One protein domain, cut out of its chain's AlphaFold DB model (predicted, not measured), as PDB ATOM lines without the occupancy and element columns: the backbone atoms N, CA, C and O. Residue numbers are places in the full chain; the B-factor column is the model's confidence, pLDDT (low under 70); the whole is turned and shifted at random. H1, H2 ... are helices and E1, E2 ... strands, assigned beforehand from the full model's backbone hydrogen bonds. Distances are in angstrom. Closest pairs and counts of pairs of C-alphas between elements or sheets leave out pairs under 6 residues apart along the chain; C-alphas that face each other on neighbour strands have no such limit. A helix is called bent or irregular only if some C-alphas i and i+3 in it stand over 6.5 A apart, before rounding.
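AT A GLANCE: This is residues 190 to 405 of the 415 residues of an uncharacterized protein of Streptomyces sp. ISID311 (UniProt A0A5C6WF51). This is a long, loose bundle of helices: H10 runs most of its length, and H1 and H2, one after the other, run back along it. H5 and H6 pack on H1 towards one end and H9 packs on H2 towards the other, where the small hairpin E1 E2 and the short H3 lie beside H2. The printed part has 216 residues and is mostly helix, in the order H1 H2 E1 E2 H3 H4 H5 H6 H7 H8 H9 H10; the sheet E1 - E2 is antiparallel. The whole is loose, with a radius of gyration of the C-alphas of 21.0 A, and elongated, spanning 66 by 37 by 26 A.

IN THESE COORDINATES: Find the strands first: E1 is residues 238 to 241 and E2 residues 245 to 248. H10, residues 361 to 401, runs 59.8 A from C-alpha 361 at (-12.015, 73.905, 48.775) to C-alpha 401 at (-21.088, 18.912, 27.179). H1, residues 190 to 217, begins at (-27.126, 24.870, 10.248) and is 40.3 A long; H2 is residues 219 to 233. Look for H5 at residues 270 to 291, 30.9 A, and H9 at 337 to 355, 27.3 A. H6, residues 295 to 311, is irregular, with C-alphas 304 and 307 8.0 A apart and a kink of 108 degrees near residue 305. The short helices are H3, 253 to 258; H4, 263 to 267; H7, 315 to 319; and H8, 326 to 332.

HOW THE PARTS SIT: In the hairpin E1 E2, N 239 and O 247 are within hydrogen-bond range at 2.9 A. The closest C-alphas of H2 and E1, Asp 228 and Ala 239, are 5.5 A apart. H3 is close to H2 but not clearly touching, Asp 228 to Ala 255 at 7.0 A between C-alphas. The following distances are between closest C-alphas. H2 touches H4 at Ala 225 and Leu 263, 5.7 A. H2 touches H9 at Ala 233 and Glu 347, 5.4 A, a shallow tilt of 23 degrees, the same way. H10 touches H2 with residues 368 to 375 alone, Leu 368 to Ser 231 at 6.7 A. H1 touches H5 at Ala 211 and Leu 275, 5.0 A, a shallow tilt of 18 degrees, opposite ways. H6 touches H10 at Glu 308 and Gln 388, 5.1 A. H5 touches H7 at Arg 290 and Leu 318, 5.4 A, and only just touches H8, with 3 pairs of C-alphas within 8 A, Leu 279 and Ile 329 closest at 7.3 A. In H1, H2, H4, H5, H7, H9 and H10 every O i to N i+4 pair is within hydrogen-bond range; in H3 1 of 2, H6 9 of 13, H8 2 of 3.

THE WHOLE: The C-alphas farthest apart, Gly 357 and Leu 405, are 69.7 A apart. The printed part has no cut and no long link. Mean pLDDT of the printed part is 72.0; 79 residues are under 70, among them 233 to 268 and 319 to 338.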
ATOM      1  N   ALA A 190     -27.270  23.580   9.572       75.75
ATOM      2  CA  ALA A 190     -27.126  24.870  10.248       75.75
ATOM      3  C   ALA A 190     -27.042  24.736  11.781       75.75
ATOM      4  O   ALA A 190     -26.277  25.446  12.432       75.75
ATOM      5  N   ALA A 191     -27.804  23.822  12.392       75.88
ATOM      6  CA  ALA A 191     -27.746  23.583  13.832       75.88
ATOM      7  C   ALA A 191     -26.411  22.957  14.271       75.88
ATOM      8  O   ALA A 191     -25.893  23.312  15.333       75.88
ATOM      9  N   LYS A 192     -25.835  22.054  13.466       83.69
ATOM     10  CA  LYS A 192     -24.498  21.487  13.706       83.69
ATOM     11  C   LYS A 192     -23.418  22.564  13.618       83.69
ATOM     12  O   LYS A 192     -22.609  22.675  14.541       83.69
ATOM     13  N   ASP A 193     -23.462  23.396  12.583       84.56
ATOM     14  CA  ASP A 193     -22.507  24.492  12.392       84.56
ATOM     15  C   ASP A 193     -22.592  25.526  13.515       84.56
ATOM     16  O   ASP A 193     -21.573  25.967  14.053       84.56
ATOM     17  N   VAL A 194     -23.809  25.859  13.951       86.38
ATOM     18  CA  VAL A 194     -24.022  26.739  15.103       86.38
ATOM     19  C   VAL A 194     -23.467  26.116  16.376       86.38
ATOM     20  O   VAL A 194     -22.794  26.808  17.128       86.38
ATOM     21  N   ASN A 195     -23.690  24.825  16.632       85.81
ATOM     22  CA  ASN A 195     -23.141  24.173  17.824       85.81
ATOM     23  C   ASN A 195     -21.607  24.186  17.834       85.81
ATOM     24  O   ASN A 195     -21.017  24.439  18.885       85.81
ATOM     25  N   ARG A 196     -20.960  23.984  16.678       86.81
ATOM     26  CA  ARG A 196     -19.503  24.127  16.541       86.81
ATOM     27  C   ARG A 196     -19.053  25.549  16.883       86.81
ATOM     28  O   ARG A 196     -18.171  25.727  17.720       86.81
ATOM     29  N   MET A 197     -19.707  26.560  16.315       88.75
ATOM     30  CA  MET A 197     -19.369  27.955  16.609       88.75
ATOM     31  C   MET A 197     -19.682  28.352  18.054       88.75
ATOM     32  O   MET A 197     -18.955  29.147  18.635       88.75
ATOM     33  N   LEU A 198     -20.713  27.792  18.682       88.94
ATOM     34  CA  LEU A 198     -21.001  28.032  20.096       88.94
ATOM     35  C   LEU A 198     -19.974  27.365  21.023       88.94
ATOM     36  O   LEU A 198     -19.721  27.880  22.111       88.94
ATOM     37  N   ALA A 199     -19.362  26.252  20.606       88.50
ATOM     38  CA  ALA A 199     -18.249  25.642  21.332       88.50
ATOM     39  C   ALA A 199     -16.986  26.509  21.266       88.50
ATOM     40  O   ALA A 199     -16.343  26.740  22.290       88.50
ATOM     41  N   GLU A 200     -16.684  27.062  20.094       90.38
ATOM     42  CA  GLU A 200     -15.604  28.038  19.926       90.38
ATOM     43  C   GLU A 200     -15.895  29.326  20.724       90.38
ATOM     44  O   GLU A 200     -15.018  29.827  21.432       90.38
ATOM     45  N   LEU A 201     -17.150  29.793  20.742       90.19
ATOM     46  CA  LEU A 201     -17.589  30.929  21.560       90.19
ATOM     47  C   LEU A 201     -17.387  30.668  23.059       90.19
ATOM     48  O   LEU A 201     -16.951  31.560  23.780       90.19
ATOM     49  N   LEU A 202     -17.673  29.454  23.545       92.00
ATOM     50  CA  LEU A 202     -17.440  29.084  24.945       92.00
ATOM     51  C   LEU A 202     -15.956  29.205  25.320       92.00
ATOM     52  O   LEU A 202     -15.644  29.679  26.416       92.00
ATOM     53  N   ALA A 203     -15.046  28.801  24.430       90.06
ATOM     54  CA  ALA A 203     -13.610  28.949  24.652       90.06
ATOM     55  C   ALA A 203     -13.216  30.433  24.751       90.06
ATOM     56  O   ALA A 203     -12.554  30.824  25.712       90.06
ATOM     57  N   LYS A 204     -13.711  31.275  23.833       91.69
ATOM     58  CA  LYS A 204     -13.471  32.729  23.845       91.69
ATOM     59  C   LYS A 204     -14.054  33.426  25.077       91.69
ATOM     60  O   LYS A 204     -13.378  34.238  25.699       91.69
ATOM     61  N   ILE A 205     -15.265  33.057  25.496       90.19
ATOM     62  CA  ILE A 205     -15.883  33.566  26.732       90.19
ATOM     63  C   ILE A 205     -15.078  33.143  27.967       90.19
ATOM     64  O   ILE A 205     -14.967  33.916  28.914       90.19
ATOM     65  N   SER A 206     -14.501  31.939  27.969       89.06
ATOM     66  CA  SER A 206     -13.658  31.469  29.078       89.06
ATOM     67  C   SER A 206     -12.330  32.232  29.148       89.06
ATOM     68  O   SER A 206     -11.866  32.565  30.236       89.06
ATOM     69  N   GLU A 207     -11.729  32.550  27.999       90.44
ATOM     70  CA  GLU A 207     -10.536  33.401  27.922       90.44
ATOM     71  C   GLU A 207     -10.831  34.830  28.406       90.44
ATOM     72  O   GLU A 207     -10.048  35.400  29.169       90.44
ATOM     73  N   LEU A 208     -11.997  35.368  28.035       88.81
ATOM     74  CA  LEU A 208     -12.485  36.655  28.516       88.81
ATOM     75  C   LEU A 208     -12.717  36.652  30.036       88.81
ATOM     76  O   LEU A 208     -12.282  37.575  30.716       88.81
ATOM     77  N   ASP A 209     -13.350  35.611  30.586       89.06
ATOM     78  CA  ASP A 209     -13.556  35.439  32.035       89.06
ATOM     79  C   ASP A 209     -12.223  35.442  32.800       89.06
ATOM     80  O   ASP A 209     -12.086  36.139  33.807       89.06
ATOM     81  N   PHE A 210     -11.207  34.741  32.284       88.88
ATOM     82  CA  PHE A 210      -9.866  34.727  32.871       88.88
ATOM     83  C   PHE A 210      -9.189  36.105  32.821       88.88
ATOM     84  O   PHE A 210      -8.643  36.565  33.824       88.88
ATOM     85  N   ALA A 211      -9.233  36.783  31.670       86.12
ATOM     86  CA  ALA A 211      -8.640  38.111  31.516       86.12
ATOM     87  C   ALA A 211      -9.314  39.150  32.430       86.12
ATOM     88  O   ALA A 211      -8.642  39.969  33.054       86.12
ATOM     89  N   LEU A 212     -10.640  39.072  32.568       84.56
ATOM     90  CA  LEU A 212     -11.415  39.906  33.482       84.56
ATOM     91  C   LEU A 212     -11.038  39.684  34.942       84.56
ATOM     92  O   LEU A 212     -10.892  40.647  35.694       84.56
ATOM     93  N   GLN A 213     -10.879  38.424  35.344       85.19
ATOM     94  CA  GLN A 213     -10.517  38.078  36.710       85.19
ATOM     95  C   GLN A 213      -9.162  38.681  37.104       85.19
ATOM     96  O   GLN A 213      -9.074  39.292  38.169       85.19
ATOM     97  N   ALA A 214      -8.157  38.598  36.225       84.31
ATOM     98  CA  ALA A 214      -6.840  39.203  36.448       84.31
ATOM     99  C   ALA A 214      -6.939  40.723  36.678       84.31
ATOM    100  O   ALA A 214      -6.430  41.254  37.663       84.31
ATOM    101  N   VAL A 215      -7.713  41.422  35.841       80.56
ATOM    102  CA  VAL A 215      -7.946  42.866  36.002       80.56
ATOM    103  C   VAL A 215      -8.686  43.181  37.312       80.56
ATOM    104  O   VAL A 215      -8.394  44.179  37.977       80.56
ATOM    105  N   TYR A 216      -9.633  42.339  37.739       80.25
ATOM    106  CA  TYR A 216     -10.357  42.553  38.994       80.25
ATOM    107  C   TYR A 216      -9.515  42.357  40.252       80.25
ATOM    108  O   TYR A 216      -9.833  42.971  41.278       80.25
ATOM    109  N   GLU A 217      -8.469  41.538  40.199       81.44
ATOM    110  CA  GLU A 217      -7.531  41.363  41.311       81.44
ATOM    111  C   GLU A 217      -6.772  42.663  41.607       81.44
ATOM    112  O   GLU A 217      -6.607  43.027  42.774       81.44
ATOM    113  N   ASN A 218      -6.459  43.435  40.561       77.31
ATOM    114  CA  ASN A 218      -5.755  44.717  40.638       77.31
ATOM    115  C   ASN A 218      -6.676  45.953  40.699       77.31
ATOM    116  O   ASN A 218      -6.202  47.087  40.774       77.31
ATOM    117  N   MET A 219      -8.002  45.764  40.748       77.56
ATOM    118  CA  MET A 219      -8.989  46.857  40.687       77.56
ATOM    119  C   MET A 219      -8.820  47.923  41.777       77.56
ATOM    120  O   MET A 219      -9.068  49.103  41.539       77.56
ATOM    121  N   ASN A 220      -8.393  47.529  42.979       74.38
ATOM    122  CA  ASN A 220      -8.156  48.492  44.058       74.38
ATOM    123  C   ASN A 220      -6.987  49.432  43.738       74.38
ATOM    124  O   ASN A 220      -7.069  50.611  44.070       74.38
ATOM    125  N   SER A 221      -5.954  48.922  43.063       75.69
ATOM    126  CA  SER A 221      -4.792  49.690  42.614       75.69
ATOM    127  C   SER A 221      -5.161  50.637  41.469       75.69
ATOM    128  O   SER A 221      -4.751  51.794  41.467       75.69
ATOM    129  N   TYR A 222      -5.999  50.188  40.525       76.06
ATOM    130  CA  TYR A 222      -6.526  51.053  39.457       76.06
ATOM    131  C   TYR A 222      -7.408  52.171  40.021       76.06
ATOM    132  O   TYR A 222      -7.313  53.324  39.601       76.06
ATOM    133  N   ARG A 223      -8.237  51.846  41.018       76.81
ATOM    134  CA  ARG A 223      -9.078  52.815  41.723       76.81
ATOM    135  C   ARG A 223      -8.256  53.867  42.464       76.81
ATOM    136  O   ARG A 223      -8.593  55.044  42.367       76.81
ATOM    137  N   SER A 224      -7.236  53.461  43.223       75.06
ATOM    138  CA  SER A 224      -6.393  54.413  43.954       75.06
ATOM    139  C   SER A 224      -5.644  55.323  42.991       75.06
ATOM    140  O   SER A 224      -5.750  56.534  43.126       75.06
ATOM    141  N   ALA A 225      -5.022  54.758  41.951       76.56
ATOM    142  CA  ALA A 225      -4.318  55.538  40.938       76.56
ATOM    143  C   ALA A 225      -5.231  56.568  40.252       76.56
ATOM    144  O   ALA A 225      -4.843  57.720  40.099       76.56
ATOM    145  N   TYR A 226      -6.463  56.192  39.888       78.12
ATOM    146  CA  TYR A 226      -7.426  57.126  39.296       78.12
ATOM    147  C   TYR A 226      -7.773  58.287  40.238       78.12
ATOM    148  O   TYR A 226      -7.768  59.447  39.828       78.12
ATOM    149  N   LEU A 227      -8.087  57.987  41.504       77.69
ATOM    150  CA  LEU A 227      -8.520  59.006  42.465       77.69
ATOM    151  C   LEU A 227      -7.367  59.891  42.938       77.69
ATOM    152  O   LEU A 227      -7.593  61.072  43.182       77.69
ATOM    153  N   ASP A 228      -6.146  59.362  43.007       75.50
ATOM    154  CA  ASP A 228      -4.949  60.147  43.306       75.50
ATOM    155  C   ASP A 228      -4.669  61.172  42.206       75.50
ATOM    156  O   ASP A 228      -4.363  62.328  42.495       75.50
ATOM    157  N   VAL A 229      -4.818  60.777  40.940       75.81
ATOM    158  CA  VAL A 229      -4.621  61.693  39.814       75.81
ATOM    159  C   VAL A 229      -5.716  62.767  39.775       75.81
ATOM    160  O   VAL A 229      -5.399  63.954  39.694       75.81
ATOM    161  N   ALA A 230      -6.986  62.387  39.952       75.19
ATOM    162  CA  ALA A 230      -8.089  63.349  40.042       75.19
ATOM    163  C   ALA A 230      -7.911  64.338  41.215       75.19
ATOM    164  O   ALA A 230      -8.145  65.535  41.063       75.19
ATOM    165  N   SER A 231      -7.454  63.847  42.370       73.38
ATOM    166  CA  SER A 231      -7.207  64.650  43.575       73.38
ATOM    167  C   SER A 231      -6.104  65.695  43.386       73.38
ATOM    168  O   SER A 231      -6.219  66.815  43.893       73.38
ATOM    169  N   ARG A 232      -5.053  65.349  42.627       73.12
ATOM    170  CA  ARG A 232      -3.976  66.278  42.253       73.12
ATOM    171  C   ARG A 232      -4.436  67.339  41.267       73.12
ATOM    172  O   ARG A 232      -4.107  68.500  41.473       73.12
ATOM    173  N   ALA A 233      -5.198  66.958  40.241       69.38
ATOM    174  CA  ALA A 233      -5.750  67.913  39.276       69.38
ATOM    175  C   ALA A 233      -6.651  68.959  39.958       69.38
ATOM    176  O   ALA A 233      -6.703  70.107  39.536       69.38
ATOM    177  N   ALA A 234      -7.315  68.573  41.051       66.81
ATOM    178  CA  ALA A 234      -8.116  69.461  41.885       66.81
ATOM    179  C   ALA A 234      -7.304  70.317  42.883       66.81
ATOM    180  O   ALA A 234      -7.899  71.101  43.611       66.81
ATOM    181  N   GLY A 235      -5.980  70.144  42.984       65.38
ATOM    182  CA  GLY A 235      -5.131  70.910  43.910       65.38
ATOM    183  C   GLY A 235      -5.372  70.634  45.402       65.38
ATOM    184  O   GLY A 235      -4.860  71.355  46.248       65.38
ATOM    185  N   SER A 236      -6.119  69.580  45.748       62.53
ATOM    186  CA  SER A 236      -6.672  69.390  47.103       62.53
ATOM    187  C   SER A 236      -5.656  68.996  48.189       62.53
ATOM    188  O   SER A 236      -5.993  68.970  49.373       62.53
ATOM    189  N   GLY A 237      -4.429  68.612  47.813       65.31
ATOM    190  CA  GLY A 237      -3.423  68.096  48.751       65.31
ATOM    191  C   GLY A 237      -3.843  66.799  49.462       65.31
ATOM    192  O   GLY A 237      -3.339  66.495  50.543       65.31
ATOM    193  N   ARG A 238      -4.795  66.042  48.897       66.62
ATOM    194  CA  ARG A 238      -5.306  64.782  49.459       66.62
ATOM    195  C   ARG A 238      -4.880  63.579  48.628       66.62
ATOM    196  O   ARG A 238      -4.749  63.669  47.409       66.62
ATOM    197  N   ALA A 239      -4.727  62.435  49.283       67.50
ATOM    198  CA  ALA A 239      -4.460  61.147  48.647       67.50
ATOM    199  C   ALA A 239      -5.562  60.142  48.997       67.50
ATOM    200  O   ALA A 239      -6.132  60.176  50.091       67.50
ATOM    201  N   TRP A 240      -5.867  59.235  48.075       68.44
ATOM    202  CA  TRP A 240      -6.857  58.192  48.284       68.44
ATOM    203  C   TRP A 240      -6.252  56.968  48.983       68.44
ATOM    204  O   TRP A 240      -5.312  56.337  48.508       68.44
ATOM    205  N   SER A 241      -6.866  56.567  50.092       59.94
ATOM    206  CA  SER A 241      -6.461  55.432  50.916       59.94
ATOM    207  C   SER A 241      -7.524  54.326  50.896       59.94
ATOM    208  O   SER A 241      -8.684  54.563  51.279       59.94
ATOM    209  N   PRO A 242      -7.177  53.091  50.482       52.47
ATOM    210  CA  PRO A 242      -8.074  51.945  50.579       52.47
ATOM    211  C   PRO A 242      -8.454  51.650  52.045       52.47
ATOM    212  O   PRO A 242      -7.702  51.023  52.781       52.47
ATOM    213  N   GLY A 243      -9.650  52.079  52.464       50.00
ATOM    214  CA  GLY A 243     -10.215  51.821  53.800       50.00
ATOM    215  C   GLY A 243     -10.642  53.080  54.559       50.00
ATOM    216  O   GLY A 243     -11.584  53.021  55.349       50.00
ATOM    217  N   PHE A 244     -10.021  54.216  54.251       52.47
ATOM    218  CA  PHE A 244     -10.236  55.487  54.950       52.47
ATOM    219  C   PHE A 244     -10.713  56.615  54.023       52.47
ATOM    220  O   PHE A 244     -11.292  57.583  54.503       52.47
ATOM    221  N   GLY A 245     -10.597  56.451  52.699       60.78
ATOM    222  CA  GLY A 245     -11.055  57.439  51.720       60.78
ATOM    223  C   GLY A 245      -9.986  58.487  51.419       60.78
ATOM    224  O   GLY A 245      -8.807  58.151  51.368       60.78
ATOM    225  N   PHE A 246     -10.391  59.732  51.170       63.19
ATOM    226  CA  PHE A 246      -9.444  60.829  50.960       63.19
ATOM    227  C   PHE A 246      -8.839  61.261  52.296       63.19
ATOM    228  O   PHE A 246      -9.558  61.676  53.198       63.19
ATOM    229  N   GLU A 247      -7.521  61.173  52.416       62.31
ATOM    230  CA  GLU A 247      -6.765  61.620  53.584       62.31
ATOM    231  C   GLU A 247      -5.865  62.799  53.194       62.31
ATOM    232  O   GLU A 247      -5.406  62.882  52.055       62.31
ATOM    233  N   GLY A 248      -5.600  63.714  54.130       61.53
ATOM    234  CA  GLY A 248      -4.659  64.813  53.896       61.53
ATOM    235  C   GLY A 248      -3.244  64.280  53.674       61.53
ATOM    236  O   GLY A 248      -2.696  63.603  54.545       61.53
ATOM    237  N   ASP A 249      -2.635  64.606  52.537       64.38
ATOM    238  CA  ASP A 249      -1.267  64.213  52.205       64.38
ATOM    239  C   ASP A 249      -0.273  65.218  52.803       64.38
ATOM    240  O   ASP A 249       0.439  65.932  52.101       64.38
ATOM    241  N   ARG A 250      -0.248  65.291  54.143       49.72
ATOM    242  CA  ARG A 250       0.524  66.284  54.924       49.72
ATOM    243  C   ARG A 250       2.038  66.258  54.680       49.72
ATOM    244  O   ARG A 250       2.730  67.148  55.159       49.72
ATOM    245  N   TYR A 251       2.548  65.262  53.959       50.12
ATOM    246  CA  TYR A 251       3.974  65.101  53.686       50.12
ATOM    247  C   TYR A 251       4.306  64.932  52.196       50.12
ATOM    248  O   TYR A 251       5.468  64.710  51.874       50.12
ATOM    249  N   GLY A 252       3.320  64.955  51.286       51.53
ATOM    250  CA  GLY A 252       3.523  64.663  49.853       51.53
ATOM    251  C   GLY A 252       4.054  63.251  49.549       51.53
ATOM    252  O   GLY A 252       4.316  62.906  48.395       51.53
ATOM    253  N   LEU A 253       4.230  62.424  50.585       47.19
ATOM    254  CA  LEU A 253       4.852  61.108  50.514       47.19
ATOM    255  C   LEU A 253       3.850  60.043  50.057       47.19
ATOM    256  O   LEU A 253       4.239  59.082  49.399       47.19
ATOM    257  N   ARG A 254       2.548  60.177  50.358       47.84
ATOM    258  CA  ARG A 254       1.566  59.174  49.905       47.84
ATOM    259  C   ARG A 254       1.256  59.314  48.428       47.84
ATOM    260  O   ARG A 254       1.210  58.296  47.736       47.84
ATOM    261  N   ALA A 255       1.154  60.549  47.938       44.88
ATOM    262  CA  ALA A 255       1.182  60.809  46.513       44.88
ATOM    263  C   ALA A 255       2.448  60.210  45.873       44.88
ATOM    264  O   ALA A 255       2.337  59.668  44.782       44.88
ATOM    265  N   SER A 256       3.622  60.228  46.516       42.34
ATOM    266  CA  SER A 256       4.863  59.719  45.909       42.34
ATOM    267  C   SER A 256       5.068  58.197  45.997       42.34
ATOM    268  O   SER A 256       5.684  57.635  45.097       42.34
ATOM    269  N   PHE A 257       4.561  57.501  47.025       40.78
ATOM    270  CA  PHE A 257       4.792  56.051  47.190       40.78
ATOM    271  C   PHE A 257       3.986  55.175  46.216       40.78
ATOM    272  O   PHE A 257       4.474  54.127  45.798       40.78
ATOM    273  N   TYR A 258       2.787  55.607  45.810       44.06
ATOM    274  CA  TYR A 258       2.022  54.977  44.718       44.06
ATOM    275  C   TYR A 258       2.117  55.763  43.399       44.06
ATOM    276  O   TYR A 258       1.872  55.223  42.317       44.06
ATOM    277  N   GLY A 259       2.518  57.034  43.462       40.38
ATOM    278  CA  GLY A 259       2.627  57.919  42.312       40.38
ATOM    279  C   GLY A 259       3.955  57.818  41.590       40.38
ATOM    280  O   GLY A 259       4.783  58.717  41.679       40.38
ATOM    281  N   ARG A 260       4.077  56.781  40.763       42.91
ATOM    282  CA  ARG A 260       4.639  56.924  39.407       42.91
ATOM    283  C   ARG A 260       4.320  55.757  38.479       42.91
ATOM    284  O   ARG A 260       4.990  55.589  37.469       42.91
ATOM    285  N   LYS A 261       3.295  54.953  38.761       49.69
ATOM    286  CA  LYS A 261       2.604  54.298  37.653       49.69
ATOM    287  C   LYS A 261       1.460  55.228  37.314       49.69
ATOM    288  O   LYS A 261       0.473  55.263  38.043       49.69
ATOM    289  N   SER A 262       1.645  56.061  36.286       60.19
ATOM    290  CA  SER A 262       0.514  56.783  35.708       60.19
ATOM    291  C   SER A 262      -0.594  55.757  35.490       60.19
ATOM    292  O   SER A 262      -0.316  54.595  35.174       60.19
ATOM    293  N   LEU A 263      -1.848  56.145  35.717       64.69
ATOM    294  CA  LEU A 263      -2.971  55.272  35.387       64.69
ATOM    295  C   LEU A 263      -2.790  54.709  33.964       64.69
ATOM    296  O   LEU A 263      -3.100  53.555  33.728       64.69
ATOM    297  N   GLU A 264      -2.172  55.477  33.068       65.25
ATOM    298  CA  GLU A 264      -1.695  55.044  31.755       65.25
ATOM    299  C   GLU A 264      -0.752  53.835  31.792       65.25
ATOM    300  O   GLU A 264      -1.088  52.828  31.192       65.25
ATOM    301  N   VAL A 265       0.349  53.853  32.553       66.38
ATOM    302  CA  VAL A 265       1.250  52.690  32.711       66.38
ATOM    303  C   VAL A 265       0.517  51.471  33.282       66.38
ATOM    304  O   VAL A 265       0.826  50.333  32.930       66.38
ATOM    305  N   LEU A 266      -0.454  51.683  34.176       66.00
ATOM    306  CA  LEU A 266      -1.284  50.594  34.697       66.00
ATOM    307  C   LEU A 266      -2.252  50.055  33.635       66.00
ATOM    308  O   LEU A 266      -2.392  48.842  33.519       66.00
ATOM    309  N   LEU A 267      -2.881  50.936  32.856       67.38
ATOM    310  CA  LEU A 267      -3.837  50.610  31.794       67.38
ATOM    311  C   LEU A 267      -3.170  50.089  30.510       67.38
ATOM    312  O   LEU A 267      -3.827  49.429  29.711       67.38
ATOM    313  N   GLU A 268      -1.877  50.341  30.326       69.12
ATOM    314  CA  GLU A 268      -1.015  49.767  29.285       69.12
ATOM    315  C   GLU A 268      -0.398  48.427  29.716       69.12
ATOM    316  O   GLU A 268       0.363  47.806  28.975       69.12
ATOM    317  N   GLY A 269      -0.751  47.942  30.911       72.50
ATOM    318  CA  GLY A 269      -0.346  46.632  31.396       72.50
ATOM    319  C   GLY A 269      -0.801  45.490  30.481       72.50
ATOM    320  O   GLY A 269      -1.848  45.541  29.827       72.50
ATOM    321  N   SER A 270      -0.035  44.398  30.492       77.25
ATOM    322  CA  SER A 270      -0.319  43.185  29.710       77.25
ATOM    323  C   SER A 270      -1.710  42.591  29.981       77.25
ATOM    324  O   SER A 270      -2.306  41.981  29.094       77.25
ATOM    325  N   GLU A 271      -2.259  42.810  31.180       78.81
ATOM    326  CA  GLU A 271      -3.613  42.408  31.577       78.81
ATOM    327  C   GLU A 271      -4.698  43.095  30.738       78.81
ATOM    328  O   GLU A 271      -5.642  42.442  30.293       78.81
ATOM    329  N   PHE A 272      -4.542  44.391  30.462       76.88
ATOM    330  CA  PHE A 272      -5.495  45.163  29.663       76.88
ATOM    331  C   PHE A 272      -5.427  44.816  28.194       76.88
ATOM    332  O   PHE A 272      -6.467  44.664  27.558       76.88
ATOM    333  N   TYR A 273      -4.217  44.634  27.669       79.44
ATOM    334  CA  TYR A 273      -4.042  44.163  26.303       79.44
ATOM    335  C   TYR A 273      -4.694  42.789  26.108       79.44
ATOM    336  O   TYR A 273      -5.418  42.562  25.138       79.44
ATOM    337  N   ARG A 274      -4.505  41.880  27.071       83.88
ATOM    338  CA  ARG A 274      -5.136  40.558  27.057       83.88
ATOM    339  C   ARG A 274      -6.659  40.645  27.143       83.88
ATOM    340  O   ARG A 274      -7.339  39.929  26.416       83.88
ATOM    341  N   LEU A 275      -7.187  41.519  28.001       83.75
ATOM    342  CA  LEU A 275      -8.624  41.755  28.122       83.75
ATOM    343  C   LEU A 275      -9.219  42.312  26.825       83.75
ATOM    344  O   LEU A 275     -10.202  41.767  26.332       83.75
ATOM    345  N   GLN A 276      -8.597  43.338  26.242       80.19
ATOM    346  CA  GLN A 276      -9.035  43.933  24.982       80.19
ATOM    347  C   GLN A 276      -9.037  42.891  23.860       80.19
ATOM    348  O   GLN A 276     -10.049  42.706  23.195       80.19
ATOM    349  N   ARG A 277      -7.956  42.115  23.730       84.31
ATOM    350  CA  ARG A 277      -7.862  41.034  22.741       84.31
ATOM    351  C   ARG A 277      -8.942  39.966  22.930       84.31
ATOM    352  O   ARG A 277      -9.462  39.449  21.946       84.31
ATOM    353  N   ALA A 278      -9.270  39.611  24.173       86.62
ATOM    354  CA  ALA A 278     -10.323  38.640  24.460       86.62
ATOM    355  C   ALA A 278     -11.722  39.189  24.132       86.62
ATOM    356  O   ALA A 278     -12.557  38.452  23.609       86.62
ATOM    357  N   LEU A 279     -11.970  40.475  24.400       83.19
ATOM    358  CA  LEU A 279     -13.207  41.160  24.017       83.19
ATOM    359  C   LEU A 279     -13.371  41.200  22.497       83.19
ATOM    360  O   LEU A 279     -14.419  40.789  21.998       83.19
ATOM    361  N   ASP A 280     -12.330  41.619  21.779       82.81
ATOM    362  CA  ASP A 280     -12.323  41.679  20.315       82.81
ATOM    363  C   ASP A 280     -12.540  40.278  19.725       82.81
ATOM    364  O   ASP A 280     -13.412  40.082  18.885       82.81
ATOM    365  N   ALA A 281     -11.877  39.254  20.272       87.44
ATOM    366  CA  ALA A 281     -12.066  37.876  19.827       87.44
ATOM    367  C   ALA A 281     -13.500  37.349  20.037       87.44
ATOM    368  O   ALA A 281     -13.976  36.550  19.232       87.44
ATOM    369  N   VAL A 282     -14.199  37.756  21.103       88.19
ATOM    370  CA  VAL A 282     -15.623  37.417  21.294       88.19
ATOM    371  C   VAL A 282     -16.494  38.180  20.294       88.19
ATOM    372  O   VAL A 282     -17.409  37.593  19.714       88.19
ATOM    373  N   ALA A 283     -16.206  39.463  20.075       83.50
ATOM    374  CA  ALA A 283     -16.924  40.323  19.138       83.50
ATOM    375  C   ALA A 283     -16.850  39.789  17.704       83.50
ATOM    376  O   ALA A 283     -17.883  39.601  17.057       83.50
ATOM    377  N   ASP A 284     -15.635  39.493  17.248       86.31
ATOM    378  CA  ASP A 284     -15.333  38.968  15.918       86.31
ATOM    379  C   ASP A 284     -15.992  37.607  15.714       86.31
ATOM    380  O   ASP A 284     -16.566  37.330  14.663       86.31
ATOM    381  N   HIS A 285     -15.992  36.762  16.748       89.88
ATOM    382  CA  HIS A 285     -16.619  35.448  16.666       89.88
ATOM    383  C   HIS A 285     -18.145  35.530  16.549       89.88
ATOM    384  O   HIS A 285     -18.757  34.794  15.775       89.88
ATOM    385  N   LEU A 286     -18.785  36.451  17.274       87.62
ATOM    386  CA  LEU A 286     -20.221  36.712  17.131       87.62
ATOM    387  C   LEU A 286     -20.550  37.329  15.763       87.62
ATOM    388  O   LEU A 286     -21.548  36.950  15.147       87.62
ATOM    389  N   ALA A 287     -19.690  38.213  15.250       85.31
ATOM    390  CA  ALA A 287     -19.810  38.753  13.900       85.31
ATOM    391  C   ALA A 287     -19.671  37.657  12.827       85.31
ATOM    392  O   ALA A 287     -20.453  37.639  11.877       85.31
ATOM    393  N   ALA A 288     -18.775  36.685  13.016       87.94
ATOM    394  CA  ALA A 288     -18.616  35.542  12.117       87.94
ATOM    395  C   ALA A 288     -19.862  34.634  12.090       87.94
ATOM    396  O   ALA A 288     -20.250  34.136  11.031       87.94
ATOM    397  N   ILE A 289     -20.542  34.443  13.232       85.75
ATOM    398  CA  ILE A 289     -21.837  33.733  13.283       85.75
ATOM    399  C   ILE A 289     -22.882  34.462  12.429       85.75
ATOM    400  O   ILE A 289     -23.651  33.823  11.702       85.75
ATOM    401  N   ARG A 290     -22.901  35.798  12.499       85.38
ATOM    402  CA  ARG A 290     -23.800  36.642  11.706       85.38
ATOM    403  C   ARG A 290     -23.488  36.571  10.217       85.38
ATOM    404  O   ARG A 290     -24.406  36.392   9.424       85.38
ATOM    405  N   GLU A 291     -22.220  36.677   9.837       85.56
ATOM    406  CA  GLU A 291     -21.773  36.622   8.437       85.56
ATOM    407  C   GLU A 291     -22.101  35.289   7.767       85.56
ATOM    408  O   GLU A 291     -22.464  35.261   6.595       85.56
ATOM    409  N   LYS A 292     -22.095  34.191   8.527       85.38
ATOM    410  CA  LYS A 292     -22.550  32.879   8.046       85.38
ATOM    411  C   LYS A 292     -24.076  32.739   7.953       85.38
ATOM    412  O   LYS A 292     -24.564  31.669   7.608       85.38
ATOM    413  N   GLY A 293     -24.850  33.774   8.293       82.44
ATOM    414  CA  GLY A 293     -26.317  33.739   8.283       82.44
ATOM    415  C   GLY A 293     -26.930  32.898   9.409       82.44
ATOM    416  O   GLY A 293     -28.108  32.548   9.362       82.44
ATOM    417  N   LEU A 294     -26.146  32.577  10.443       84.19
ATOM    418  CA  LEU A 294     -26.517  31.627  11.494       84.19
ATOM    419  C   LEU A 294     -27.071  32.300  12.764       84.19
ATOM    420  O   LEU A 294     -27.433  31.609  13.722       84.19
ATOM    421  N   SER A 295     -27.216  33.633  12.766       79.94
ATOM    422  CA  SER A 295     -27.732  34.408  13.905       79.94
ATOM    423  C   SER A 295     -29.083  33.905  14.412       79.94
ATOM    424  O   SER A 295     -29.250  33.710  15.611       79.94
ATOM    425  N   SER A 296     -30.053  33.647  13.530       78.38
ATOM    426  CA  SER A 296     -31.409  33.239  13.940       78.38
ATOM    427  C   SER A 296     -31.414  31.914  14.718       78.38
ATOM    428  O   SER A 296     -32.118  31.769  15.722       78.38
ATOM    429  N   VAL A 297     -30.581  30.960  14.296       76.81
ATOM    430  CA  VAL A 297     -30.426  29.650  14.938       76.81
ATOM    431  C   VAL A 297     -29.644  29.785  16.246       76.81
ATOM    432  O   VAL A 297     -30.078  29.250  17.270       76.81
ATOM    433  N   ALA A 298     -28.547  30.551  16.246       78.44
ATOM    434  CA  ALA A 298     -27.756  30.836  17.442       78.44
ATOM    435  C   ALA A 298     -28.603  31.488  18.542       78.44
ATOM    436  O   ALA A 298     -28.547  31.084  19.700       78.44
ATOM    437  N   LEU A 299     -29.465  32.431  18.179       80.19
ATOM    438  CA  LEU A 299     -30.323  33.148  19.116       80.19
ATOM    439  C   LEU A 299     -31.437  32.291  19.693       80.19
ATOM    440  O   LEU A 299     -31.722  32.367  20.885       80.19
ATOM    441  N   ARG A 300     -32.022  31.403  18.888       77.69
ATOM    442  CA  ARG A 300     -32.969  30.411  19.403       77.69
ATOM    443  C   ARG A 300     -32.307  29.482  20.420       77.69
ATOM    444  O   ARG A 300     -32.924  29.111  21.416       77.69
ATOM    445  N   ILE A 301     -31.053  29.109  20.178       77.75
ATOM    446  CA  ILE A 301     -30.258  28.290  21.096       77.75
ATOM    447  C   ILE A 301     -29.920  29.061  22.380       77.75
ATOM    448  O   ILE A 301     -30.005  28.498  23.473       77.75
ATOM    449  N   LEU A 302     -29.572  30.336  22.250       79.38
ATOM    450  CA  LEU A 302     -29.170  31.219  23.340       79.38
ATOM    451  C   LEU A 302     -30.341  31.885  24.081       79.38
ATOM    452  O   LEU A 302     -30.118  32.523  25.105       79.38
ATOM    453  N   SER A 303     -31.580  31.702  23.620       81.69
ATOM    454  CA  SER A 303     -32.796  32.271  24.219       81.69
ATOM    455  C   SER A 303     -32.898  32.118  25.749       81.69
ATOM    456  O   SER A 303     -33.307  33.085  26.388       81.69
ATOM    457  N   PRO A 304     -32.489  30.992  26.374       81.12
ATOM    458  CA  PRO A 304     -32.531  30.854  27.833       81.12
ATOM    459  C   PRO A 304     -31.580  31.779  28.609       81.12
ATOM    460  O   PRO A 304     -31.752  31.922  29.812       81.12
ATOM    461  N   VAL A 305     -30.576  32.359  27.946       81.38
ATOM    462  CA  VAL A 305     -29.628  33.340  28.511       81.38
ATOM    463  C   VAL A 305     -29.685  34.671  27.758       81.38
ATOM    464  O   VAL A 305     -28.699  35.403  27.665       81.38
ATOM    465  N   TRP A 306     -30.837  34.967  27.151       78.25
ATOM    466  CA  TRP A 306     -31.030  36.174  26.353       78.25
ATOM    467  C   TRP A 306     -30.869  37.450  27.183       78.25
ATOM    468  O   TRP A 306     -30.252  38.400  26.710       78.25
ATOM    469  N   GLU A 307     -31.375  37.462  28.419       73.81
ATOM    470  CA  GLU A 307     -31.213  38.599  29.332       73.81
ATOM    471  C   GLU A 307     -29.736  38.852  29.639       73.81
ATOM    472  O   GLU A 307     -29.271  39.983  29.534       73.81
ATOM    473  N   GLU A 308     -28.959  37.805  29.928       81.81
ATOM    474  CA  GLU A 308     -27.526  37.952  30.170       81.81
ATOM    475  C   GLU A 308     -26.755  38.396  28.926       81.81
ATOM    476  O   GLU A 308     -25.826  39.197  29.032       81.81
ATOM    477  N   LEU A 309     -27.128  37.904  27.741       75.62
ATOM    478  CA  LEU A 309     -26.548  38.382  26.485       75.62
ATOM    479  C   LEU A 309     -26.854  39.860  26.267       75.62
ATOM    480  O   LEU A 309     -25.954  40.590  25.855       75.62
ATOM    481  N   TYR A 310     -28.083  40.278  26.586       78.19
ATOM    482  CA  TYR A 310     -28.536  41.660  26.499       78.19
ATOM    483  C   TYR A 310     -27.783  42.589  27.450       78.19
ATOM    484  O   TYR A 310     -27.281  43.629  27.019       78.19
ATOM    485  N   ASP A 311     -27.655  42.192  28.718       72.56
ATOM    486  CA  ASP A 311     -26.915  42.922  29.752       72.56
ATOM    487  C   ASP A 311     -25.436  43.079  29.381       72.56
ATOM    488  O   ASP A 311     -24.831  44.129  29.606       72.56
ATOM    489  N   CYS A 312     -24.862  42.046  28.763       74.69
ATOM    490  CA  CYS A 312     -23.519  42.093  28.209       74.69
ATOM    491  C   CYS A 312     -23.457  42.829  26.857       74.69
ATOM    492  O   CYS A 312     -22.376  43.034  26.348       74.69
ATOM    493  N   ARG A 313     -24.557  43.255  26.233       75.00
ATOM    494  CA  ARG A 313     -24.571  43.795  24.855       75.00
ATOM    495  C   ARG A 313     -23.958  42.871  23.790       75.00
ATOM    496  O   ARG A 313     -23.546  43.333  22.735       75.00
ATOM    497  N   LEU A 314     -23.910  41.560  24.016       77.19
ATOM    498  CA  LEU A 314     -23.381  40.607  23.030       77.19
ATOM    499  C   LEU A 314     -24.362  40.374  21.868       77.19
ATOM    500  O   LEU A 314     -23.961  39.995  20.770       77.19
ATOM    501  N   GLN A 315     -25.652  40.643  22.079       77.50
ATOM    502  CA  GLN A 315     -26.691  40.572  21.051       77.50
ATOM    503  C   GLN A 315     -26.439  41.533  19.887       77.50
ATOM    504  O   GLN A 315     -26.747  41.182  18.752       77.50
ATOM    505  N   SER A 316     -25.870  42.720  20.122       72.62
ATOM    506  CA  SER A 316     -25.657  43.703  19.048       72.62
ATOM    507  C   SER A 316     -24.742  43.148  17.952       72.62
ATOM    508  O   SER A 316     -25.000  43.375  16.774       72.62
ATOM    509  N   HIS A 317     -23.760  42.322  18.317       73.50
ATOM    510  CA  HIS A 317     -22.822  41.679  17.389       73.50
ATOM    511  C   HIS A 317     -23.470  40.579  16.542       73.50
ATOM    512  O   HIS A 317     -22.980  40.265  15.459       73.50
ATOM    513  N   LEU A 318     -24.603  40.034  16.995       70.44
ATOM    514  CA  LEU A 318     -25.385  39.041  16.257       70.44
ATOM    515  C   LEU A 318     -26.405  39.671  15.294       70.44
ATOM    516  O   LEU A 318     -26.802  39.007  14.335       70.44
ATOM    517  N   TYR A 319     -26.830  40.918  15.536       68.06
ATOM    518  CA  TYR A 319     -27.905  41.585  14.783       68.06
ATOM    519  C   TYR A 319     -27.448  42.744  13.902       68.06
ATOM    520  O   TYR A 319     -27.955  42.902  12.793       68.06
ATOM    521  N   HIS A 320     -26.543  43.585  14.388       67.44
ATOM    522  CA  HIS A 320     -26.197  44.836  13.726       67.44
ATOM    523  C   HIS A 320     -24.893  44.684  12.944       67.44
ATOM    524  O   HIS A 320     -23.987  44.020  13.443       67.44
ATOM    525  N   PRO A 321     -24.775  45.265  11.736       59.19
ATOM    526  CA  PRO A 321     -23.562  45.207  10.925       59.19
ATOM    527  C   PRO A 321     -22.366  45.898  11.615       59.19
ATOM    528  O   PRO A 321     -22.555  46.763  12.471       59.19
ATOM    529  N   PRO A 322     -21.120  45.546  11.246       55.38
ATOM    530  CA  PRO A 322     -19.914  45.881  12.013       55.38
ATOM    531  C   PRO A 322     -19.522  47.374  11.996       55.38
ATOM    532  O   PRO A 322     -18.575  47.764  12.670       55.38
ATOM    533  N   GLY A 323     -20.262  48.236  11.291       49.72
ATOM    534  CA  GLY A 323     -19.882  49.631  11.045       49.72
ATOM    535  C   GLY A 323     -20.090  50.628  12.193       49.72
ATOM    536  O   GLY A 323     -19.607  51.749  12.075       49.72
ATOM    537  N   SER A 324     -20.786  50.285  13.288       47.28
ATOM    538  CA  SER A 324     -21.102  51.275  14.343       47.28
ATOM    539  C   SER A 324     -20.913  50.811  15.802       47.28
ATOM    540  O   SER A 324     -21.212  51.581  16.716       47.28
ATOM    541  N   HIS A 325     -20.421  49.587  16.057       49.38
ATOM    542  CA  HIS A 325     -20.511  48.944  17.388       49.38
ATOM    543  C   HIS A 325     -19.214  48.363  17.971       49.38
ATOM    544  O   HIS A 325     -19.241  47.863  19.093       49.38
ATOM    545  N   ALA A 326     -18.057  48.491  17.311       45.59
ATOM    546  CA  ALA A 326     -16.769  48.233  17.983       45.59
ATOM    547  C   ALA A 326     -16.580  49.140  19.225       45.59
ATOM    548  O   ALA A 326     -15.902  48.795  20.189       45.59
ATOM    549  N   ILE A 327     -17.271  50.285  19.230       46.69
ATOM    550  CA  ILE A 327     -17.367  51.230  20.345       46.69
ATOM    551  C   ILE A 327     -18.207  50.658  21.511       46.69
ATOM    552  O   ILE A 327     -17.975  51.011  22.667       46.69
ATOM    553  N   ASP A 328     -19.162  49.757  21.252       48.47
ATOM    554  CA  ASP A 328     -20.177  49.351  22.234       48.47
ATOM    555  C   ASP A 328     -19.685  48.316  23.252       48.47
ATOM    556  O   ASP A 328     -19.983  48.470  24.435       48.47
ATOM    557  N   ILE A 329     -18.866  47.331  22.860       44.81
ATOM    558  CA  ILE A 329     -18.266  46.384  23.827       44.81
ATOM    559  C   ILE A 329     -17.292  47.110  24.747       44.81
ATOM    560  O   ILE A 329     -17.336  46.919  25.961       44.81
ATOM    561  N   LYS A 330     -16.472  48.010  24.189       47.44
ATOM    562  CA  LYS A 330     -15.535  48.841  24.955       47.44
ATOM    563  C   LYS A 330     -16.258  49.704  26.001       47.44
ATOM    564  O   LYS A 330     -15.711  49.960  27.073       47.44
ATOM    565  N   ASN A 331     -17.506  50.086  25.715       48.44
ATOM    566  CA  ASN A 331     -18.366  50.872  26.598       48.44
ATOM    567  C   ASN A 331     -19.266  50.038  27.534       48.44
ATOM    568  O   ASN A 331     -19.726  50.580  28.539       48.44
ATOM    569  N   SER A 332     -19.548  48.761  27.243       48.09
ATOM    570  CA  SER A 332     -20.532  47.965  28.001       48.09
ATOM    571  C   SER A 332     -19.998  46.712  28.678       48.09
ATOM    572  O   SER A 332     -20.505  46.345  29.739       48.09
ATOM    573  N   ILE A 333     -18.984  46.063  28.106       52.44
ATOM    574  CA  ILE A 333     -18.306  44.911  28.695       52.44
ATOM    575  C   ILE A 333     -16.871  45.323  28.972       52.44
ATOM    576  O   ILE A 333     -15.942  44.940  28.279       52.44
ATOM    577  N   ILE A 334     -16.705  46.089  30.044       57.94
ATOM    578  CA  ILE A 334     -15.476  46.037  30.830       57.94
ATOM    579  C   ILE A 334     -14.220  46.341  29.994       57.94
ATOM    580  O   ILE A 334     -13.351  45.502  29.799       57.94
ATOM    581  N   GLY A 335     -14.087  47.584  29.547       53.06
ATOM    582  CA  GLY A 335     -12.780  48.152  29.243       53.06
ATOM    583  C   GLY A 335     -12.510  49.278  30.225       53.06
ATOM    584  O   GLY A 335     -13.190  50.292  30.162       53.06
ATOM    585  N   LEU A 336     -11.493  49.184  31.091       55.81
ATOM    586  CA  LEU A 336     -11.059  50.350  31.885       55.81
ATOM    587  C   LEU A 336     -10.523  51.500  31.002       55.81
ATOM    588  O   LEU A 336     -10.168  52.555  31.511       55.81
ATOM    589  N   GLY A 337     -10.555  51.364  29.670       57.88
ATOM    590  CA  GLY A 337     -10.407  52.475  28.731       57.88
ATOM    591  C   GLY A 337     -11.410  53.614  28.958       57.88
ATOM    592  O   GLY A 337     -11.063  54.766  28.706       57.88
ATOM    593  N   TRP A 338     -12.601  53.345  29.518       65.88
ATOM    594  CA  TRP A 338     -13.485  54.430  29.961       65.88
ATOM    595  C   TRP A 338     -12.887  55.207  31.140       65.88
ATOM    596  O   TRP A 338     -13.127  56.407  31.232       65.88
ATOM    597  N   MET A 339     -12.091  54.571  32.014       70.00
ATOM    598  CA  MET A 339     -11.395  55.270  33.099       70.00
ATOM    599  C   MET A 339     -10.346  56.220  32.532       70.00
ATOM    600  O   MET A 339     -10.272  57.338  33.018       70.00
ATOM    601  N   LYS A 340      -9.605  55.834  31.479       67.62
ATOM    602  CA  LYS A 340      -8.639  56.732  30.818       67.62
ATOM    603  C   LYS A 340      -9.328  57.967  30.230       67.62
ATOM    604  O   LYS A 340      -9.051  59.080  30.655       67.62
ATOM    605  N   GLY A 341     -10.296  57.771  29.331       68.50
ATOM    606  CA  GLY A 341     -10.983  58.897  28.683       68.50
ATOM    607  C   GLY A 341     -11.781  59.772  29.661       68.50
ATOM    608  O   GLY A 341     -11.874  60.987  29.495       68.50
ATOM    609  N   ARG A 342     -12.338  59.173  30.722       72.44
ATOM    610  CA  ARG A 342     -13.016  59.918  31.788       72.44
ATOM    611  C   ARG A 342     -12.034  60.693  32.657       72.44
ATOM    612  O   ARG A 342     -12.356  61.823  33.011       72.44
ATOM    613  N   LEU A 343     -10.880  60.107  32.981       72.31
ATOM    614  CA  LEU A 343      -9.830  60.777  33.738       72.31
ATOM    615  C   LEU A 343      -9.364  62.019  32.980       72.31
ATOM    616  O   LEU A 343      -9.475  63.101  33.531       72.31
ATOM    617  N   GLU A 344      -8.996  61.889  31.704       72.31
ATOM    618  CA  GLU A 344      -8.561  63.023  30.872       72.31
ATOM    619  C   GLU A 344      -9.615  64.146  30.822       72.31
ATOM    620  O   GLU A 344      -9.301  65.333  30.898       72.31
ATOM    621  N   SER A 345     -10.902  63.788  30.722       77.31
ATOM    622  CA  SER A 345     -11.998  64.762  30.759       77.31
ATOM    623  C   SER A 345     -12.150  65.429  32.129       77.31
ATOM    624  O   SER A 345     -12.506  66.607  32.197       77.31
ATOM    625  N   LYS A 346     -11.925  64.687  33.217       74.25
ATOM    626  CA  LYS A 346     -12.079  65.176  34.589       74.25
ATOM    627  C   LYS A 346     -10.880  65.966  35.077       74.25
ATOM    628  O   LYS A 346     -11.100  66.970  35.736       74.25
ATOM    629  N   GLU A 347      -9.670  65.587  34.702       71.94
ATOM    630  CA  GLU A 347      -8.454  66.368  34.923       71.94
ATOM    631  C   GLU A 347      -8.611  67.768  34.341       71.94
ATOM    632  O   GLU A 347      -8.545  68.735  35.089       71.94
ATOM    633  N   ARG A 348      -8.968  67.887  33.053       74.81
ATOM    634  CA  ARG A 348      -9.204  69.195  32.411       74.81
ATOM    635  C   ARG A 348     -10.265  70.023  33.135       74.81
ATOM    636  O   ARG A 348     -10.147  71.239  33.224       74.81
ATOM    637  N   HIS A 349     -11.310  69.368  33.639       76.50
ATOM    638  CA  HIS A 349     -12.383  70.033  34.371       76.50
ATOM    639  C   HIS A 349     -11.937  70.517  35.757       76.50
ATOM    640  O   HIS A 349     -12.223  71.651  36.121       76.50
ATOM    641  N   PHE A 350     -11.217  69.687  36.516       72.81
ATOM    642  CA  PHE A 350     -10.680  70.064  37.822       72.81
ATOM    643  C   PHE A 350      -9.586  71.130  37.705       72.81
ATOM    644  O   PHE A 350      -9.581  72.069  38.494       72.81
ATOM    645  N   GLU A 351      -8.731  71.052  36.684       71.12
ATOM    646  CA  GLU A 351      -7.728  72.079  36.392       71.12
ATOM    647  C   GLU A 351      -8.363  73.431  36.054       71.12
ATOM    648  O   GLU A 351      -7.850  74.467  36.470       71.12
ATOM    649  N   HIS A 352      -9.470  73.439  35.306       74.94
ATOM    650  CA  HIS A 352     -10.208  74.665  34.999       74.94
ATOM    651  C   HIS A 352     -10.769  75.308  36.270       74.94
ATOM    652  O   HIS A 352     -10.505  76.476  36.539       74.94
ATOM    653  N   LEU A 353     -11.462  74.515  37.093       69.25
ATOM    654  CA  LEU A 353     -12.071  74.979  38.342       69.25
ATOM    655  C   LEU A 353     -11.031  75.421  39.380       69.25
ATOM    656  O   LEU A 353     -11.277  76.349  40.144       69.25
ATOM    657  N   SER A 354      -9.858  74.784  39.394       66.62
ATOM    658  CA  SER A 354      -8.739  75.174  40.254       66.62
ATOM    659  C   SER A 354      -8.099  76.499  39.809       66.62
ATOM    660  O   SER A 354      -7.695  77.291  40.658       66.62
ATOM    661  N   LYS A 355      -8.030  76.772  38.496       70.69
ATOM    662  CA  LYS A 355      -7.459  78.012  37.938       70.69
ATOM    663  C   LYS A 355      -8.386  79.220  38.053       70.69
ATOM    664  O   LYS A 355      -7.886  80.337  38.133       70.69
ATOM    665  N   GLU A 356      -9.701  79.014  38.062       62.41
ATOM    666  CA  GLU A 356     -10.686  80.101  38.160       62.41
ATOM    667  C   GLU A 356     -10.732  80.777  39.539       62.41
ATOM    668  O   GLU A 356     -11.370  81.813  39.673       62.41
ATOM    669  N   GLY A 357     -10.036  80.258  40.561       55.19
ATOM    670  CA  GLY A 357      -9.813  80.953  41.840       55.19
ATOM    671  C   GLY A 357     -11.058  81.203  42.709       55.19
ATOM    672  O   GLY A 357     -10.916  81.632  43.851       55.19
ATOM    673  N   GLU A 358     -12.261  80.913  42.207       49.53
ATOM    674  CA  GLU A 358     -13.543  81.187  42.872       49.53
ATOM    675  C   GLU A 358     -14.159  79.966  43.578       49.53
ATOM    676  O   GLU A 358     -15.132  80.103  44.320       49.53
ATOM    677  N   CYS A 359     -13.611  78.762  43.392       53.12
ATOM    678  CA  CYS A 359     -14.193  77.545  43.957       53.12
ATOM    679  C   CYS A 359     -13.648  77.282  45.371       53.12
ATOM    680  O   CYS A 359     -12.456  77.045  45.562       53.12
ATOM    681  N   HIS A 360     -14.523  77.320  46.382       58.81
ATOM    682  CA  HIS A 360     -14.166  76.985  47.761       58.81
ATOM    683  C   HIS A 360     -13.688  75.524  47.856       58.81
ATOM    684  O   HIS A 360     -14.367  74.630  47.355       58.81
ATOM    685  N   ASP A 361     -12.591  75.254  48.573       61.62
ATOM    686  CA  ASP A 361     -12.015  73.905  48.775       61.62
ATOM    687  C   ASP A 361     -13.056  72.824  49.145       61.62
ATOM    688  O   ASP A 361     -12.952  71.663  48.743       61.62
ATOM    689  N   ALA A 362     -14.111  73.212  49.868       60.44
ATOM    690  CA  ALA A 362     -15.219  72.337  50.246       60.44
ATOM    691  C   ALA A 362     -16.051  71.819  49.049       60.44
ATOM    692  O   ALA A 362     -16.598  70.714  49.106       60.44
ATOM    693  N   GLU A 363     -16.162  72.592  47.968       63.78
ATOM    694  CA  GLU A 363     -16.882  72.219  46.750       63.78
ATOM    695  C   GLU A 363     -16.058  71.242  45.900       63.78
ATOM    696  O   GLU A 363     -16.577  70.194  45.500       63.78
ATOM    697  N   LEU A 364     -14.755  71.498  45.732       65.06
ATOM    698  CA  LEU A 364     -13.798  70.580  45.095       65.06
ATOM    699  C   LEU A 364     -13.743  69.227  45.813       65.06
ATOM    700  O   LEU A 364     -13.856  68.174  45.176       65.06
ATOM    701  N   ASP A 365     -13.692  69.245  47.144       63.50
ATOM    702  CA  ASP A 365     -13.793  68.046  47.971       63.50
ATOM    703  C   ASP A 365     -15.090  67.274  47.719       63.50
ATOM    704  O   ASP A 365     -15.083  66.048  47.589       63.50
ATOM    705  N   SER A 366     -16.219  67.980  47.638       65.81
ATOM    706  CA  SER A 366     -17.517  67.355  47.393       65.81
ATOM    707  C   SER A 366     -17.576  66.664  46.024       65.81
ATOM    708  O   SER A 366     -18.116  65.557  45.924       65.81
ATOM    709  N   MET A 367     -16.941  67.251  45.003       69.50
ATOM    710  CA  MET A 367     -16.854  66.694  43.653       69.50
ATOM    711  C   MET A 367     -15.917  65.484  43.574       69.50
ATOM    712  O   MET A 367     -16.272  64.485  42.948       69.50
ATOM    713  N   LEU A 368     -14.755  65.521  44.237       67.94
ATOM    714  CA  LEU A 368     -13.845  64.369  44.338       67.94
ATOM    715  C   LEU A 368     -14.516  63.193  45.045       67.94
ATOM    716  O   LEU A 368     -14.447  62.039  44.606       67.94
ATOM    717  N   ILE A 369     -15.220  63.504  46.132       66.81
ATOM    718  CA  ILE A 369     -16.047  62.556  46.856       66.81
ATOM    719  C   ILE A 369     -17.076  61.971  45.890       66.81
ATOM    720  O   ILE A 369     -17.071  60.753  45.744       66.81
ATOM    721  N   GLU A 370     -17.890  62.776  45.195       70.31
ATOM    722  CA  GLU A 370     -18.894  62.305  44.223       70.31
ATOM    723  C   GLU A 370     -18.291  61.405  43.136       70.31
ATOM    724  O   GLU A 370     -18.836  60.343  42.825       70.31
ATOM    725  N   GLU A 371     -17.140  61.779  42.594       75.44
ATOM    726  CA  GLU A 371     -16.460  61.002  41.567       75.44
ATOM    727  C   GLU A 371     -16.025  59.622  42.086       75.44
ATOM    728  O   GLU A 371     -16.202  58.620  41.389       75.44
ATOM    729  N   SER A 372     -15.589  59.520  43.348       71.12
ATOM    730  CA  SER A 372     -15.294  58.224  43.977       71.12
ATOM    731  C   SER A 372     -16.520  57.295  44.057       71.12
ATOM    732  O   SER A 372     -16.378  56.080  43.902       71.12
ATOM    733  N   TYR A 373     -17.733  57.843  44.230       65.12
ATOM    734  CA  TYR A 373     -18.980  57.060  44.202       65.12
ATOM    735  C   TYR A 373     -19.331  56.591  42.801       65.12
ATOM    736  O   TYR A 373     -19.770  55.456  42.616       65.12
ATOM    737  N   ARG A 374     -19.177  57.476  41.813       73.50
ATOM    738  CA  ARG A 374     -19.458  57.153  40.411       73.50
ATOM    739  C   ARG A 374     -18.529  56.041  39.931       73.50
ATOM    740  O   ARG A 374     -18.991  55.093  39.300       73.50
ATOM    741  N   LEU A 375     -17.254  56.110  40.310       75.56
ATOM    742  CA  LEU A 375     -16.276  55.056  40.067       75.56
ATOM    743  C   LEU A 375     -16.689  53.728  40.726       75.56
ATOM    744  O   LEU A 375     -16.673  52.692  40.063       75.56
ATOM    745  N   ASP A 376     -17.135  53.748  41.988       72.44
ATOM    746  CA  ASP A 376     -17.656  52.557  42.677       72.44
ATOM    747  C   ASP A 376     -18.851  51.925  41.950       72.44
ATOM    748  O   ASP A 376     -18.905  50.706  41.773       72.44
ATOM    749  N   GLU A 377     -19.810  52.739  41.507       71.00
ATOM    750  CA  GLU A 377     -20.979  52.257  40.770       71.00
ATOM    751  C   GLU A 377     -20.574  51.580  39.455       71.00
ATOM    752  O   GLU A 377     -21.105  50.520  39.113       71.00
ATOM    753  N   LEU A 378     -19.611  52.157  38.736       75.75
ATOM    754  CA  LEU A 378     -19.113  51.609  37.477       75.75
ATOM    755  C   LEU A 378     -18.356  50.292  37.687       75.75
ATOM    756  O   LEU A 378     -18.619  49.325  36.972       75.75
ATOM    757  N   ILE A 379     -17.505  50.202  38.714       76.19
ATOM    758  CA  ILE A 379     -16.827  48.950  39.090       76.19
ATOM    759  C   ILE A 379     -17.852  47.864  39.455       76.19
ATOM    760  O   ILE A 379     -17.700  46.699  39.081       76.19
ATOM    761  N   LEU A 380     -18.927  48.219  40.162       73.69
ATOM    762  CA  LEU A 380     -19.974  47.267  40.542       73.69
ATOM    763  C   LEU A 380     -20.810  46.802  39.350       73.69
ATOM    764  O   LEU A 380     -21.093  45.606  39.249       73.69
ATOM    765  N   LYS A 381     -21.172  47.709  38.435       74.88
ATOM    766  CA  LYS A 381     -21.820  47.351  37.164       74.88
ATOM    767  C   LYS A 381     -20.938  46.400  36.360       74.88
ATOM    768  O   LYS A 381     -21.413  45.346  35.960       74.88
ATOM    769  N   SER A 382     -19.646  46.707  36.248       76.31
ATOM    770  CA  SER A 382     -18.643  45.850  35.609       76.31
ATOM    771  C   SER A 382     -18.646  44.431  36.197       76.31
ATOM    772  O   SER A 382     -18.758  43.447  35.463       76.31
ATOM    773  N   LYS A 383     -18.610  44.297  37.533       76.88
ATOM    774  CA  LYS A 383     -18.666  42.983  38.203       76.88
ATOM    775  C   LYS A 383     -19.986  42.244  37.997       76.88
ATOM    776  O   LYS A 383     -19.997  41.017  37.960       76.88
ATOM    777  N   LEU A 384     -21.103  42.958  37.882       77.31
ATOM    778  CA  LEU A 384     -22.386  42.339  37.555       77.31
ATOM    779  C   LEU A 384     -22.390  41.794  36.132       77.31
ATOM    780  O   LEU A 384     -22.754  40.635  35.954       77.31
ATOM    781  N   THR A 385     -21.913  42.568  35.158       76.94
ATOM    782  CA  THR A 385     -21.736  42.105  33.777       76.94
ATOM    783  C   THR A 385     -20.843  40.865  33.724       76.94
ATOM    784  O   THR A 385     -21.171  39.893  33.050       76.94
ATOM    785  N   HIS A 386     -19.771  40.825  34.521       82.81
ATOM    786  CA  HIS A 386     -18.927  39.634  34.661       82.81
ATOM    787  C   HIS A 386     -19.696  38.415  35.198       82.81
ATOM    788  O   HIS A 386     -19.595  37.324  34.639       82.81
ATOM    789  N   CYS A 387     -20.540  38.583  36.220       82.62
ATOM    790  CA  CYS A 387     -21.416  37.505  36.693       82.62
ATOM    791  C   CYS A 387     -22.406  37.020  35.616       82.62
ATOM    792  O   CYS A 387     -22.678  35.817  35.552       82.62
ATOM    793  N   GLN A 388     -22.939  37.921  34.784       83.12
ATOM    794  CA  GLN A 388     -23.810  37.555  33.660       83.12
ATOM    795  C   GLN A 388     -23.033  36.779  32.588       83.12
ATOM    796  O   GLN A 388     -23.482  35.722  32.143       83.12
ATOM    797  N   LEU A 389     -21.808  37.201  32.268       86.44
ATOM    798  CA  LEU A 389     -20.907  36.470  31.374       86.44
ATOM    799  C   LEU A 389     -20.647  35.036  31.871       86.44
ATOM    800  O   LEU A 389     -20.758  34.072  31.110       86.44
ATOM    801  N   GLN A 390     -20.404  34.860  33.171       86.69
ATOM    802  CA  GLN A 390     -20.235  33.537  33.780       86.69
ATOM    803  C   GLN A 390     -21.505  32.673  33.720       86.69
ATOM    804  O   GLN A 390     -21.422  31.440  33.710       86.69
ATOM    805  N   ARG A 391     -22.702  33.271  33.710       87.06
ATOM    806  CA  ARG A 391     -23.955  32.526  33.492       87.06
ATOM    807  C   ARG A 391     -24.060  32.033  32.056       87.06
ATOM    808  O   ARG A 391     -24.368  30.855  31.873       87.06
ATOM    809  N   ILE A 392     -23.722  32.874  31.077       86.12
ATOM    810  CA  ILE A 392     -23.662  32.485  29.661       86.12
ATOM    811  C   ILE A 392     -22.678  31.324  29.482       86.12
ATOM    812  O   ILE A 392     -23.042  30.284  28.932       86.12
ATOM    813  N   GLY A 393     -21.464  31.442  30.031       87.75
ATOM    814  CA  GLY A 393     -20.455  30.382  29.974       87.75
ATOM    815  C   GLY A 393     -20.932  29.068  30.607       87.75
ATOM    816  O   GLY A 393     -20.792  27.997  30.016       87.75
ATOM    817  N   ARG A 394     -21.577  29.125  31.782       87.38
ATOM    818  CA  ARG A 394     -22.160  27.935  32.431       87.38
ATOM    819  C   ARG A 394     -23.283  27.307  31.611       87.38
ATOM    820  O   ARG A 394     -23.368  26.080  31.564       87.38
ATOM    821  N   PHE A 395     -24.140  28.114  30.993       88.50
ATOM    822  CA  PHE A 395     -25.201  27.629  30.116       88.50
ATOM    823  C   PHE A 395     -24.624  26.905  28.896       88.50
ATOM    824  O   PHE A 395     -24.973  25.748  28.658       88.50
ATOM    825  N   LEU A 396     -23.691  27.541  28.185       87.12
ATOM    826  CA  LEU A 396     -23.024  26.956  27.023       87.12
ATOM    827  C   LEU A 396     -22.305  25.653  27.384       87.12
ATOM    828  O   LEU A 396     -22.492  24.646  26.705       87.12
ATOM    829  N   ARG A 397     -21.575  25.624  28.507       86.75
ATOM    830  CA  ARG A 397     -20.902  24.412  28.996       86.75
ATOM    831  C   ARG A 397     -21.891  23.276  29.278       86.75
ATOM    832  O   ARG A 397     -21.655  22.156  28.838       86.75
ATOM    833  N   LYS A 398     -23.001  23.553  29.975       83.44
ATOM    834  CA  LYS A 398     -24.052  22.555  30.260       83.44
ATOM    835  C   LYS A 398     -24.728  22.042  28.993       83.44
ATOM    836  O   LYS A 398     -25.095  20.876  28.933       83.44
ATOM    837  N   ARG A 399     -24.924  22.914  28.007       81.25
ATOM    838  CA  ARG A 399     -25.592  22.567  26.754       81.25
ATOM    839  C   ARG A 399     -24.708  21.705  25.856       81.25
ATOM    840  O   ARG A 399     -25.175  20.693  25.355       81.25
ATOM    841  N   LEU A 400     -23.456  22.110  25.657       78.56
ATOM    842  CA  LEU A 400     -22.540  21.470  24.708       78.56
ATOM    843  C   LEU A 400     -21.934  20.173  25.247       78.56
ATOM    844  O   LEU A 400     -21.695  19.246  24.482       78.56
ATOM    845  N   HIS A 401     -21.699  20.090  26.557       71.12
ATOM    846  CA  HIS A 401     -21.088  18.912  27.179       71.12
ATOM    847  C   HIS A 401     -22.076  18.069  27.992       71.12
ATOM    848  O   HIS A 401     -21.666  17.080  28.596       71.12
ATOM    849  N   GLY A 402     -23.355  18.450  28.027       58.16
ATOM    850  CA  GLY A 402     -24.352  17.854  28.908       58.16
ATOM    851  C   GLY A 402     -24.179  18.264  30.376       58.16
ATOM    852  O   GLY A 402     -23.171  18.821  30.817       58.16
ATOM    853  N   THR A 403     -25.202  17.978  31.170       54.59
ATOM    854  CA  THR A 403     -25.092  17.911  32.631       54.59
ATOM    855  C   THR A 403     -24.344  16.630  33.033       54.59
ATOM    856  O   THR A 403     -24.409  15.634  32.313       54.59
ATOM    857  N   PRO A 404     -23.677  16.575  34.203       50.31
ATOM    858  CA  PRO A 404     -23.110  15.314  34.703       50.31
ATOM    859  C   PRO A 404     -24.161  14.188  34.756       50.31
ATOM    860  O   PRO A 404     -23.852  13.035  34.483       50.31
ATOM    861  N   LEU A 405     -25.426  14.550  34.991       41.84
ATOM    862  CA  LEU A 405     -26.585  13.657  34.981       41.84
ATOM    863  C   LEU A 405     -26.910  13.089  33.585       41.84
ATOM    864  O   LEU A 405     -27.229  11.915  33.468       41.84
TER     865      LEU A 405